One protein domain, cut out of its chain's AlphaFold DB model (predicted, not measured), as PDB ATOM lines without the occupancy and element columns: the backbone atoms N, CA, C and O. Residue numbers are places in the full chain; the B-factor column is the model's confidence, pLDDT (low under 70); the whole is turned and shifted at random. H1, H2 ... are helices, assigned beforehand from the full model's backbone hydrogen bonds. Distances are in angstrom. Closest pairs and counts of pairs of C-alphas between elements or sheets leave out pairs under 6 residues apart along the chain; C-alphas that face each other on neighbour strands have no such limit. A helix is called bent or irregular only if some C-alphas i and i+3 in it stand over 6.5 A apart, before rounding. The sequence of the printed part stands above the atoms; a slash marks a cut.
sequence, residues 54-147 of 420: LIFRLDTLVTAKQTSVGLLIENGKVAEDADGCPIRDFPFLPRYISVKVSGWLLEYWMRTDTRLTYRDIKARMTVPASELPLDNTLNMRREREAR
ATOM      1  N   LEU A  54     108.335  17.513  83.476       94.88
ATOM      2  CA  LEU A  54     106.902  17.357  83.716       94.88
ATOM      3  C   LEU A  54     106.066  18.573  83.279       94.88
ATOM      4  O   LEU A  54     104.909  18.407  82.882       94.88
ATOM      5  N   ILE A  55     106.622  19.792  83.305       95.69
ATOM      6  CA  ILE A  55     105.863  20.981  82.891       95.69
ATOM      7  C   ILE A  55     105.515  20.964  81.406       95.69
ATOM      8  O   ILE A  55     104.519  21.565  81.015       95.69
ATOM      9  N   PHE A  56     106.304  20.263  80.593       96.50
ATOM     10  CA  PHE A  56     106.139  20.217  79.146       96.50
ATOM     11  C   PHE A  56     105.176  19.133  78.675       96.50
ATOM     12  O   PHE A  56     104.918  19.034  77.483       96.50
ATOM     13  N   ARG A  57     104.630  18.311  79.570       94.50
ATOM     14  CA  ARG A  57     103.673  17.268  79.194       94.50
ATOM     15  C   ARG A  57     102.340  17.880  78.725       94.50
ATOM     16  O   ARG A  57     101.848  18.810  79.358       94.50
ATOM     17  N   LEU A  58     101.729  17.399  77.643       93.25
ATOM     18  CA  LEU A  58     100.455  17.962  77.159       93.25
ATOM     19  C   LEU A  58      99.259  17.514  78.005       93.25
ATOM     20  O   LEU A  58      98.503  18.361  78.478       93.25
ATOM     21  N   ASP A  59      99.129  16.216  78.241       89.56
ATOM     22  CA  ASP A  59      98.052  15.611  79.016       89.56
ATOM     23  C   ASP A  59      98.606  14.855  80.222       89.56
ATOM     24  O   ASP A  59      99.613  14.148  80.151       89.56
ATOM     25  N   THR A  60      97.934  15.007  81.362       82.19
ATOM     26  CA  THR A  60      98.234  14.225  82.561       82.19
ATOM     27  C   THR A  60      97.891  12.768  82.334       82.19
ATOM     28  O   THR A  60      96.867  12.452  81.731       82.19
ATOM     29  N   LEU A  61      98.691  11.890  82.931       72.56
ATOM     30  CA  LEU A  61      98.358  10.478  83.007       72.56
ATOM     31  C   LEU A  61      96.993  10.319  83.660       72.56
ATOM     32  O   LEU A  61      96.731  10.920  84.710       72.56
ATOM     33  N   VAL A  62      96.146   9.483  83.060       65.25
ATOM     34  CA  VAL A  62      94.937   8.982  83.712       65.25
ATOM     35  C   VAL A  62      95.414   8.131  84.884       65.25
ATOM     36  O   VAL A  62      95.660   6.933  84.765       65.25
ATOM     37  N   THR A  63      95.673   8.790  86.009       59.09
ATOM     38  CA  THR A  63      96.257   8.138  87.172       59.09
ATOM     39  C   THR A  63      95.210   7.181  87.733       59.09
ATOM     40  O   THR A  63      94.022   7.512  87.796       59.09
ATOM     41  N   ALA A  64      95.649   5.989  88.142       57.28
ATOM     42  CA  ALA A  64      94.839   5.056  88.920       57.28
ATOM     43  C   ALA A  64      94.202   5.761  90.134       57.28
ATOM     44  O   ALA A  64      94.683   6.816  90.544       57.28
ATOM     45  N   LYS A  65      93.135   5.177  90.710       66.75
ATOM     46  CA  LYS A  65      92.414   5.704  91.889       66.75
ATOM     47  C   LYS A  65      93.381   6.373  92.873       66.75
ATOM     48  O   LYS A  65      94.096   5.687  93.600       66.75
ATOM     49  N   GLN A  66      93.401   7.704  92.874       72.62
ATOM     50  CA  GLN A  66      94.234   8.461  93.795       72.62
ATOM     51  C   GLN A  66      93.686   8.229  95.203       72.62
ATOM     52  O   GLN A  66      92.473   8.282  95.426       72.62
ATOM     53  N   THR A  67      94.572   7.932  96.150       83.50
ATOM     54  CA  THR A  67      94.219   7.837  97.570       83.50
ATOM     55  C   THR A  67      93.674   9.180  98.069       83.50
ATOM     56  O   THR A  67      93.757  10.196  97.382       83.50
ATOM     57  N   SER A  68      93.079   9.241  99.255       89.12
ATOM     58  CA  SER A  68      92.815  10.539  99.886       89.12
ATOM     59  C   SER A  68      94.141  11.211 100.264       89.12
ATOM     60  O   SER A  68      95.079  10.531 100.678       89.12
ATOM     61  N   VAL A  69      94.229  12.537 100.131       94.25
ATOM     62  CA  VAL A  69      95.377  13.310 100.639       94.25
ATOM     63  C   VAL A  69      95.259  13.392 102.163       94.25
ATOM     64  O   VAL A  69      94.200  13.771 102.661       94.25
ATOM     65  N   GLY A  70      96.309  13.001 102.888       96.31
ATOM     66  CA  GLY A  70      96.356  13.066 104.353       96.31
ATOM     67  C   GLY A  70      96.549  14.488 104.890       96.31
ATOM     68  O   GLY A  70      96.637  15.446 104.123       96.31
ATOM     69  N   LEU A  71      96.626  14.624 106.214       97.62
ATOM     70  CA  LEU A  71      97.036  15.865 106.882       97.62
ATOM     71  C   LEU A  71      98.541  15.847 107.134       97.62
ATOM     72  O   LEU A  71      99.102  14.792 107.427       97.62
ATOM     73  N   LEU A  72      99.179  17.011 107.035       97.06
ATOM     74  CA  LEU A  72     100.601  17.161 107.312       97.06
ATOM     75  C   LEU A  72     100.837  17.014 108.819       97.06
ATOM     76  O   LEU A  72     100.214  17.716 109.615       97.06
ATOM     77  N   ILE A  73     101.737  16.105 109.199       97.00
ATOM     78  CA  ILE A  73     102.101  15.851 110.594       97.00
ATOM     79  C   ILE A  73     103.537  16.313 110.842       97.00
ATOM     80  O   ILE A  73     104.475  15.790 110.246       97.00
ATOM     81  N   GLU A  74     103.712  17.247 111.774       93.06
ATOM     82  CA  GLU A  74     105.005  17.786 112.197       93.06
ATOM     83  C   GLU A  74     105.178  17.552 113.698       93.06
ATOM     84  O   GLU A  74     104.321  17.907 114.506       93.06
ATOM     85  N   ASN A  75     106.281  16.909 114.094       92.38
ATOM     86  CA  ASN A  75     106.579  16.607 115.502       92.38
ATOM     87  C   ASN A  75     105.433  15.879 116.240       92.38
ATOM     88  O   ASN A  75     105.177  16.116 117.421       92.38
ATOM     89  N   GLY A  76     104.720  14.995 115.531       95.12
ATOM     90  CA  GLY A  76     103.591  14.230 116.071       95.12
ATOM     91  C   GLY A  76     102.287  15.021 116.228       95.12
ATOM     92  O   GLY A  76     101.344  14.500 116.821       95.12
ATOM     93  N   LYS A  77     102.209  16.252 115.708       96.56
ATOM     94  CA  LYS A  77     101.003  17.091 115.710       96.56
ATOM     95  C   LYS A  77     100.593  17.456 114.289       96.56
ATOM     96  O   LYS A  77     101.420  17.465 113.386       96.56
ATOM     97  N   VAL A  78      99.312  17.752 114.098       97.06
ATOM     98  CA  VAL A  78      98.814  18.277 112.823       97.06
ATOM     99  C   VAL A  78      99.394  19.673 112.620       97.06
ATOM    100  O   VAL A  78      99.307  20.511 113.514       97.06
ATOM    101  N   ALA A  79     100.018  19.896 111.467       96.06
ATOM    102  CA  ALA A  79     100.493  21.211 111.080       96.06
ATOM    103  C   ALA A  79      99.307  22.090 110.670       96.06
ATOM    104  O   ALA A  79      98.443  21.667 109.895       96.06
ATOM    105  N   GLU A  80      99.301  23.319 111.171       96.31
ATOM    106  CA  GLU A  80      98.265  24.314 110.917       96.31
ATOM    107  C   GLU A  80      98.829  25.483 110.093       96.31
ATOM    108  O   GLU A  80     100.047  25.731 110.078       96.31
ATOM    109  N   ASP A  81      97.948  26.145 109.346       94.75
ATOM    110  CA  ASP A  81      98.239  27.384 108.626       94.75
ATOM    111  C   ASP A  81      98.167  28.617 109.548       94.75
ATOM    112  O   ASP A  81      98.026  28.495 110.766       94.75
ATOM    113  N   ALA A  82      98.303  29.816 108.973       90.81
ATOM    114  CA  ALA A  82      98.284  31.073 109.726       90.81
ATOM    115  C   ALA A  82      96.954  31.334 110.464       90.81
ATOM    116  O   ALA A  82      96.945  32.073 111.446       90.81
ATOM    117  N   ASP A  83      95.859  30.708 110.022       91.12
ATOM    118  CA  ASP A  83      94.520  30.851 110.601       91.12
ATOM    119  C   ASP A  83      94.161  29.670 111.532       91.12
ATOM    120  O   ASP A  83      93.023  29.562 111.997       91.12
ATOM    121  N   GLY A  84      95.107  28.761 111.808       93.31
ATOM    122  CA  GLY A  84      94.881  27.572 112.639       93.31
ATOM    123  C   GLY A  84      94.170  26.424 111.911       93.31
ATOM    124  O   GLY A  84      93.701  25.478 112.545       93.31
ATOM    125  N   CYS A  85      94.046  26.475 110.582       95.69
ATOM    126  CA  CYS A  85      93.413  25.407 109.813       95.69
ATOM    127  C   CYS A  85      94.416  24.282 109.484       95.69
ATOM    128  O   CYS A  85      95.551  24.556 109.089       95.69
ATOM    129  N   PRO A  86      94.010  22.998 109.562       97.44
ATOM    130  CA  PRO A  86      94.865  21.868 109.204       97.44
ATOM    131  C   PRO A  86      95.366  21.908 107.756       97.44
ATOM    132  O   PRO A  86      94.580  22.060 106.814       97.44
ATOM    133  N   ILE A  87      96.662  21.665 107.563       97.88
ATOM    134  CA  ILE A  87      97.286  21.639 106.236       97.88
ATOM    135  C   ILE A  87      97.255  20.217 105.650       97.88
ATOM    136  O   ILE A  87      97.584  19.241 106.325       97.88
ATOM    137  N   ARG A  88      96.916  20.084 104.360       97.94
ATOM    138  CA  ARG A  88      96.993  18.805 103.627       97.94
ATOM    139  C   ARG A  88      98.432  18.426 103.261       97.94
ATOM    140  O   ARG A  88      99.220  19.273 102.832       97.94
ATOM    141  N   ASP A  89      98.758  17.143 103.381       97.12
ATOM    142  CA  ASP A  89     100.093  16.602 103.126       97.12
ATOM    143  C   ASP A  89     100.319  16.297 101.642       97.12
ATOM    144  O   ASP A  89      99.897  15.264 101.117       97.12
ATOM    145  N   PHE A  90     100.997  17.219 100.963       96.69
ATOM    146  CA  PHE A  90     101.541  16.989  99.633       96.69
ATOM    147  C   PHE A  90     103.055  16.835  99.774       96.69
ATOM    148  O   PHE A  90     103.740  17.844  99.949       96.69
ATOM    149  N   PRO A  91     103.602  15.613  99.647       94.88
ATOM    150  CA  PRO A  91     104.983  15.312 100.026       94.88
ATOM    151  C   PRO A  91     106.035  15.950  99.113       94.88
ATOM    152  O   PRO A  91     107.221  15.784  99.353       94.88
ATOM    153  N   PHE A  92     105.621  16.624  98.038       95.25
ATOM    154  CA  PHE A  92     106.490  17.362  97.123       95.25
ATOM    155  C   PHE A  92     106.448  18.882  97.344       95.25
ATOM    156  O   PHE A  92     107.203  19.592  96.676       95.25
ATOM    157  N   LEU A  93     105.560  19.381  98.214       97.50
ATOM    158  CA  LEU A  93     105.465  20.800  98.551       97.50
ATOM    159  C   LEU A  93     106.376  21.140  99.739       97.50
ATOM    160  O   LEU A  93     106.401  20.398 100.720       97.50
ATOM    161  N   PRO A  94     107.068  22.292  99.708       96.75
ATOM    162  CA  PRO A  94     107.806  22.784 100.864       96.75
ATOM    163  C   PRO A  94     106.849  23.199 101.989       96.75
ATOM    164  O   PRO A  94     105.700  23.564 101.734       96.75
ATOM    165  N   ARG A  95     107.327  23.197 103.241       94.81
ATOM    166  CA  ARG A  95     106.516  23.602 104.402       94.81
ATOM    167  C   ARG A  95     106.041  25.054 104.311       94.81
ATOM    168  O   ARG A  95     104.860  25.307 104.567       94.81
ATOM    169  N   TYR A  96     106.938  25.961 103.936       97.25
ATOM    170  CA  TYR A  96     106.659  27.387 103.778       97.25
ATOM    171  C   TYR A  96     106.847  27.821 102.322       97.25
ATOM    172  O   TYR A  96     107.829  27.449 101.670       97.25
ATOM    173  N   ILE A  97     105.883  28.586 101.810       98.06
ATOM    174  CA  ILE A  97     105.815  29.065 100.427       98.06
ATOM    175  C   ILE A  97     105.688  30.587 100.421       98.06
ATOM    176  O   ILE A  97     104.851  31.160 101.113       98.06
ATOM    177  N   SER A  98     106.467  31.226  99.553       97.88
ATOM    178  CA  SER A  98     106.425  32.668  99.327       97.88
ATOM    179  C   SER A  98     105.086  33.118  98.746       97.88
ATOM    180  O   SER A  98     104.591  32.535  97.774       97.88
ATOM    181  N   VAL A  99     104.561  34.256  99.206       97.81
ATOM    182  CA  VAL A  99     103.412  34.924  98.554       97.81
ATOM    183  C   VAL A  99     103.738  35.360  97.110       97.81
ATOM    184  O   VAL A  99     102.854  35.544  96.258       97.81
ATOM    185  N   LYS A 100     105.033  35.471  96.784       97.25
ATOM    186  CA  LYS A 100     105.577  35.791  95.456       97.25
ATOM    187  C   LYS A 100     106.212  34.587  94.747       97.25
ATOM    188  O   LYS A 100     107.099  34.769  93.923       97.25
ATOM    189  N   VAL A 101     105.734  33.369  95.006       97.00
ATOM    190  CA  VAL A 101     106.186  32.165  94.286       97.00
ATOM    191  C   VAL A 101     106.107  32.323  92.757       97.00
ATOM    192  O   VAL A 101     105.130  32.883  92.244       97.00
ATOM    193  N   SER A 102     107.123  31.820  92.048       97.12
ATOM    194  CA  SER A 102     107.236  31.892  90.587       97.12
ATOM    195  C   SER A 102     106.144  31.083  89.877       97.12
ATOM    196  O   SER A 102     105.690  30.029  90.344       97.12
ATOM    197  N   GLY A 103     105.707  31.562  88.713       97.38
ATOM    198  CA  GLY A 103     104.639  30.921  87.949       97.38
ATOM    199  C   GLY A 103     104.990  29.525  87.435       97.38
ATOM    200  O   GLY A 103     104.101  28.675  87.365       97.38
ATOM    201  N   TRP A 104     106.260  29.253  87.120       97.06
ATOM    202  CA  TRP A 104     106.694  27.928  86.659       97.06
ATOM    203  C   TRP A 104     106.669  26.890  87.778       97.06
ATOM    204  O   TRP A 104     106.274  25.750  87.534       97.06
ATOM    205  N   LEU A 105     107.014  27.283  89.008       97.56
ATOM    206  CA  LEU A 105     107.009  26.385  90.158       97.56
ATOM    207  C   LEU A 105     105.571  26.046  90.569       97.56
ATOM    208  O   LEU A 105     105.243  24.879  90.781       97.56
ATOM    209  N   LEU A 106     104.681  27.047  90.550       97.19
ATOM    210  CA  LEU A 106     103.237  26.835  90.681       97.19
ATOM    211  C   LEU A 106     102.698  25.871  89.616       97.19
ATOM    212  O   LEU A 106     101.865  25.015  89.911       97.19
ATOM    213  N   GLU A 107     103.126  26.026  88.362       96.50
ATOM    214  CA  GLU A 107     102.707  25.143  87.277       96.50
ATOM    215  C   GLU A 107     103.221  23.717  87.485       96.50
ATOM    216  O   GLU A 107     102.435  22.784  87.349       96.50
ATOM    217  N   TYR A 108     104.488  23.550  87.873       96.38
ATOM    218  CA  TYR A 108     105.078  22.253  88.199       96.38
ATOM    219  C   TYR A 108     104.301  21.531  89.300       96.38
ATOM    220  O   TYR A 108     103.827  20.422  89.073       96.38
ATOM    221  N   TRP A 109     104.071  22.168  90.450       96.31
ATOM    222  CA  TRP A 109     103.345  21.543  91.559       96.31
ATOM    223  C   TRP A 109     101.931  21.097  91.176       96.31
ATOM    224  O   TRP A 109     101.513  19.989  91.504       96.31
ATOM    225  N   MET A 110     101.211  21.933  90.427       94.12
ATOM    226  CA  MET A 110      99.852  21.628  89.966       94.12
ATOM    227  C   MET A 110      99.816  20.526  88.895       94.12
ATOM    228  O   MET A 110      98.748  19.989  88.608       94.12
ATOM    229  N   ARG A 111     100.961  20.222  88.273       92.50
ATOM    230  CA  ARG A 111     101.148  19.122  87.317       92.50
ATOM    231  C   ARG A 111     101.568  17.827  87.991       92.50
ATOM    232  O   ARG A 111     101.234  16.759  87.487       92.50
ATOM    233  N   THR A 112     102.275  17.929  89.112       92.69
ATOM    234  CA  THR A 112     102.687  16.787  89.932       92.69
ATOM    235  C   THR A 112     101.488  16.062  90.528       92.69
ATOM    236  O   THR A 112     101.465  14.834  90.530       92.69
ATOM    237  N   ASP A 113     100.472  16.796  90.991       91.69
ATOM    238  CA  ASP A 113      99.259  16.197  91.552       91.69
ATOM    239  C   ASP A 113      98.010  17.017  91.223       91.69
ATOM    240  O   ASP A 113      97.863  18.170  91.631       91.69
ATOM    241  N   THR A 114      97.063  16.396  90.519       89.75
ATOM    242  CA  THR A 114      95.812  17.028  90.080       89.75
ATOM    243  C   THR A 114      94.857  17.380  91.226       89.75
ATOM    244  O   THR A 114      93.904  18.127  91.006       89.75
ATOM    245  N   ARG A 115      95.072  16.846  92.439       91.31
ATOM    246  CA  ARG A 115      94.272  17.151  93.647       91.31
ATOM    247  C   ARG A 115      94.720  18.435  94.342       91.31
ATOM    248  O   ARG A 115      94.022  18.906  95.248       91.31
ATOM    249  N   LEU A 116      95.890  18.958  93.971       94.12
ATOM    250  CA  LEU A 116      96.432  20.190  94.522       94.12
ATOM    251  C   LEU A 116      95.589  21.388  94.070       94.12
ATOM    252  O   LEU A 116      95.235  21.526  92.898       94.12
ATOM    253  N   THR A 117      95.285  22.276  95.007       95.50
ATOM    254  CA  THR A 117      94.547  23.517  94.764       95.50
ATOM    255  C   THR A 117      95.344  24.722  95.255       95.50
ATOM    256  O   THR A 117      96.301  24.592  96.017       95.50
ATOM    257  N   TYR A 118      94.924  25.934  94.872       97.00
ATOM    258  CA  TYR A 118      95.531  27.154  95.413       97.00
ATOM    259  C   TYR A 118      95.346  27.292  96.923       97.00
ATOM    260  O   TYR A 118      96.186  27.913  97.565       97.00
ATOM    261  N   ARG A 119      94.300  26.690  97.504       97.19
ATOM    262  CA  ARG A 119      94.107  26.673  98.958       97.19
ATOM    263  C   ARG A 119      95.274  25.986  99.665       97.19
ATOM    264  O   ARG A 119      95.764  26.517 100.647       97.19
ATOM    265  N   ASP A 120      95.762  24.872  99.128       98.06
ATOM    266  CA  ASP A 120      96.875  24.119  99.728       98.06
ATOM    267  C   ASP A 120      98.203  24.861  99.643       98.06
ATOM    268  O   ASP A 120      99.044  24.738 100.525       98.06
ATOM    269  N   ILE A 121      98.391  25.634  98.572       98.25
ATOM    270  CA  ILE A 121      99.575  26.472  98.387       98.25
ATOM    271  C   ILE A 121      99.512  27.668  99.350       98.25
ATOM    272  O   ILE A 121     100.503  27.987  99.998       98.25
ATOM    273  N   LYS A 122      98.339  28.304  99.484       98.19
ATOM    274  CA  LYS A 122      98.118  29.439 100.396       98.19
ATOM    275  C   LYS A 122      98.199  29.049 101.873       98.19
ATOM    276  O   LYS A 122      98.754  29.816 102.642       98.19
ATOM    277  N   ALA A 123      97.753  27.847 102.247       97.88
ATOM    278  CA  ALA A 123      97.876  27.312 103.611       97.88
ATOM    279  C   ALA A 123      99.340  27.179 104.087       97.88
ATOM    280  O   ALA A 123      99.616  26.917 105.253       97.88
ATOM    281  N   ARG A 124     100.302  27.339 103.173       97.81
ATOM    282  CA  ARG A 124     101.744  27.278 103.435       97.81
ATOM    283  C   ARG A 124     102.409  28.653 103.389       97.81
ATOM    284  O   ARG A 124     103.624  28.733 103.530       97.81
ATOM    285  N   MET A 125     101.643  29.720 103.180       97.88
ATOM    286  CA  MET A 125     102.128  31.097 103.239       97.88
ATOM    287  C   MET A 125     102.020  31.611 104.676       97.88
ATOM    288  O   MET A 125     101.051  31.326 105.370       97.88
ATOM    289  N   THR A 126     103.015  32.371 105.126       94.62
ATOM    290  CA  THR A 126     103.141  32.822 106.525       94.62
ATOM    291  C   THR A 126     102.423  34.146 106.815       94.62
ATOM    292  O   THR A 126     102.639  34.747 107.861       94.62
ATOM    293  N   VAL A 127     101.577  34.613 105.892       95.06
ATOM    294  CA  VAL A 127     100.839  35.883 106.004       95.06
ATOM    295  C   VAL A 127      99.391  35.645 106.436       95.06
ATOM    296  O   VAL A 127      98.839  34.588 106.122       95.06
ATOM    297  N   PRO A 128      98.746  36.620 107.101       93.25
ATOM    298  CA  PRO A 128      97.331  36.523 107.443       93.25
ATOM    299  C   PRO A 128      96.438  36.487 106.193       93.25
ATOM    300  O   PRO A 128      96.820  36.961 105.117       93.25
ATOM    301  N   ALA A 129      95.203  35.999 106.348       93.94
ATOM    302  CA  ALA A 129      94.239  35.858 105.254       93.94
ATOM    303  C   ALA A 129      94.010  37.139 104.426       93.94
ATOM    304  O   ALA A 129      93.805  37.060 103.213       93.94
ATOM    305  N   SER A 130      94.086  38.318 105.055       94.38
ATOM    306  CA  SER A 130      93.936  39.627 104.399       94.38
ATOM    307  C   SER A 130      95.056  39.964 103.410       94.38
ATOM    308  O   SER A 130      94.861  40.790 102.521       94.38
ATOM    309  N   GLU A 131      96.222  39.339 103.560       96.25
ATOM    310  CA  GLU A 131      97.415  39.574 102.739       96.25
ATOM    311  C   GLU A 131      97.677  38.445 101.734       96.25
ATOM    312  O   GLU A 131      98.543  38.569 100.861       96.25
ATOM    313  N   LEU A 132      96.920  37.345 101.814       97.25
ATOM    314  CA  LEU A 132      97.060  36.237 100.882       97.25
ATOM    315  C   LEU A 132      96.723  36.672  99.445       97.25
ATOM    316  O   LEU A 132      95.723  37.355  99.198       97.25
ATOM    317  N   PRO A 133      97.499  36.220  98.446       97.69
ATOM    318  CA  PRO A 133      97.164  36.475  97.058       97.69
ATOM    319  C   PRO A 133      95.842  35.790  96.694       97.69
ATOM    320  O   PRO A 133      95.609  34.618  97.000       97.69
ATOM    321  N   LEU A 134      94.994  36.507  95.959       97.38
ATOM    322  CA  LEU A 134      93.779  35.939  95.381       97.38
ATOM    323  C   LEU A 134      94.118  34.786  94.419       97.38
ATOM    324  O   LEU A 134      95.121  34.831  93.702       97.38
ATOM    325  N   ASP A 135      93.232  33.795  94.311       96.19
ATOM    326  CA  ASP A 135      93.404  32.643  93.407       96.19
ATOM    327  C   ASP A 135      93.630  33.078  91.953       96.19
ATOM    328  O   ASP A 135      94.461  32.519  91.234       96.19
ATOM    329  N   ASN A 136      92.918  34.124  91.524       95.62
ATOM    330  CA  ASN A 136      93.099  34.694  90.197       95.62
ATOM    331  C   ASN A 136      94.501  35.296  90.015       95.62
ATOM    332  O   ASN A 136      95.066  35.172  88.933       95.62
ATOM    333  N   THR A 137      95.094  35.889  91.055       97.25
ATOM    334  CA  THR A 137      96.467  36.415  91.013       97.25
ATOM    335  C   THR A 137      97.468  35.288  90.764       97.25
ATOM    336  O   THR A 137      98.295  35.401  89.859       97.25
ATOM    337  N   LEU A 138      97.351  34.164  91.481       97.00
ATOM    338  CA  LEU A 138      98.215  32.992  91.277       97.00
ATOM    339  C   LEU A 138      97.992  32.334  89.905       97.00
ATOM    340  O   LEU A 138      98.946  31.922  89.242       97.00
ATOM    341  N   ASN A 139      96.743  32.257  89.435       95.31
ATOM    342  CA  ASN A 139      96.433  31.739  88.100       95.31
ATOM    343  C   ASN A 139      96.979  32.634  86.982       95.31
ATOM    344  O   ASN A 139      97.580  32.125  86.037       95.31
ATOM    345  N   MET A 140      96.818  33.953  87.097       95.56
ATOM    346  CA  MET A 140      97.366  34.902  86.130       95.56
ATOM    347  C   MET A 140      98.895  34.910  86.146       95.56
ATOM    348  O   MET A 140      99.496  35.073  85.086       95.56
ATOM    349  N   ARG A 141      99.524  34.670  87.302       96.81
ATOM    350  CA  ARG A 141     100.975  34.488  87.398       96.81
ATOM    351  C   ARG A 141     101.441  33.264  86.607       96.81
ATOM    352  O   ARG A 141     102.251  33.413  85.702       96.81
ATOM    353  N   ARG A 142     100.856  32.083  86.850       96.12
ATOM    354  CA  ARG A 142     101.130  30.864  86.052       96.12
ATOM    355  C   ARG A 142     100.920  31.086  84.559       96.12
ATOM    356  O   ARG A 142     101.696  30.610  83.738       96.12
ATOM    357  N   GLU A 143      99.849  31.787  84.206       95.50
ATOM    358  CA  GLU A 143      99.524  32.080  82.816       95.50
ATOM    359  C   GLU A 143     100.618  32.912  82.137       95.50
ATOM    360  O   GLU A 143     101.036  32.569  81.032       95.50
ATOM    361  N   ARG A 144     101.078  33.982  82.794       96.25
ATOM    362  CA  ARG A 144     102.062  34.927  82.249       96.25
ATOM    363  C   ARG A 144     103.485  34.381  82.278       96.25
ATOM    364  O   ARG A 144     104.185  34.498  81.285       96.25
ATOM    365  N   GLU A 145     103.885  33.776  83.390       96.94
ATOM    366  CA  GLU A 145     105.281  33.395  83.638       96.94
ATOM    367  C   GLU A 145     105.604  31.961  83.200       96.94
ATOM    368  O   GLU A 145     106.771  31.613  83.107       96.94
ATOM    369  N   ALA A 146     104.604  31.114  82.921       96.06
ATOM    370  CA  ALA A 146     104.848  29.728  82.511       96.06
ATOM    371  C   ALA A 146     104.044  29.313  81.276       96.06
ATOM    372  O   ALA A 146     104.615  28.941  80.253       96.06
ATOM    373  N   ARG A 147     102.709  29.370  81.331       95.75
ATOM    374  CA  ARG A 147     101.875  28.752  80.284       95.75
ATOM    375  C   ARG A 147     101.977  29.452  78.938       95.75
ATOM    376  O   ARG A 147     102.071  28.766  77.927       95.75
TER     377      ARG A 147
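This is residues 54 to 147 of the 420 residues of an uncharacterized protein of Byssochlamys spectabilis (strain No. 5 / NBRC 109023) (UniProt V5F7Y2). This is a flat body with little regular structure, mostly loops, in which H1 meets H3 with its first residue, Gly 103, beside Arg 142 inside H3, about perpendicular as in a T, and little H2 sits near both. Residues 58 to 72 swing in a wide arc along one edge. The printed part has 94 residues with three named helices, H1, H2, H3 in chain order, and no named strand; the class is all helix, though named elements hold only 28 residues. It is compact, with a radius of gyration of the C-alphas of 13.9 A and spans of 38 by 33 by 17 A.

Start at residues 73 to 74, which pair antiparallel with residues 77 to 78. Further on, H1, residues 103 to 112, touches H3, residues 135 to 147, about perpendicular at 84 degrees; their closest C-alphas, Gly 103 and Arg 142, are 4.0 A apart. H2, residues 118 to 122, is near H1, and is close to but not clearly touching H3: their closest C-alphas, Tyr 118 and Asp 135, are 6.2 A apart. Every O i to N i+4 pair is within hydrogen-bond range in H1 and H2, and 8 of 9 in H3.

Find C-alpha 103 at (104.639, 30.921, 87.949), where H1 begins its 14.4 A; H2 covers 6.1 A. H3 runs 16.1 A to C-alpha 147 at (101.875, 28.752, 80.284), neither bent nor irregular, but only just: C-alphas 144 and 147 are 6.5 A apart.

The C-alphas farthest apart, Gly 76 and Arg 144, are 39.7 A apart. The printed part has no cut; the link from H1 to H2 is tight, that from H2 to H3 long. Look for pLDDT under 70 at residues 62 to 65.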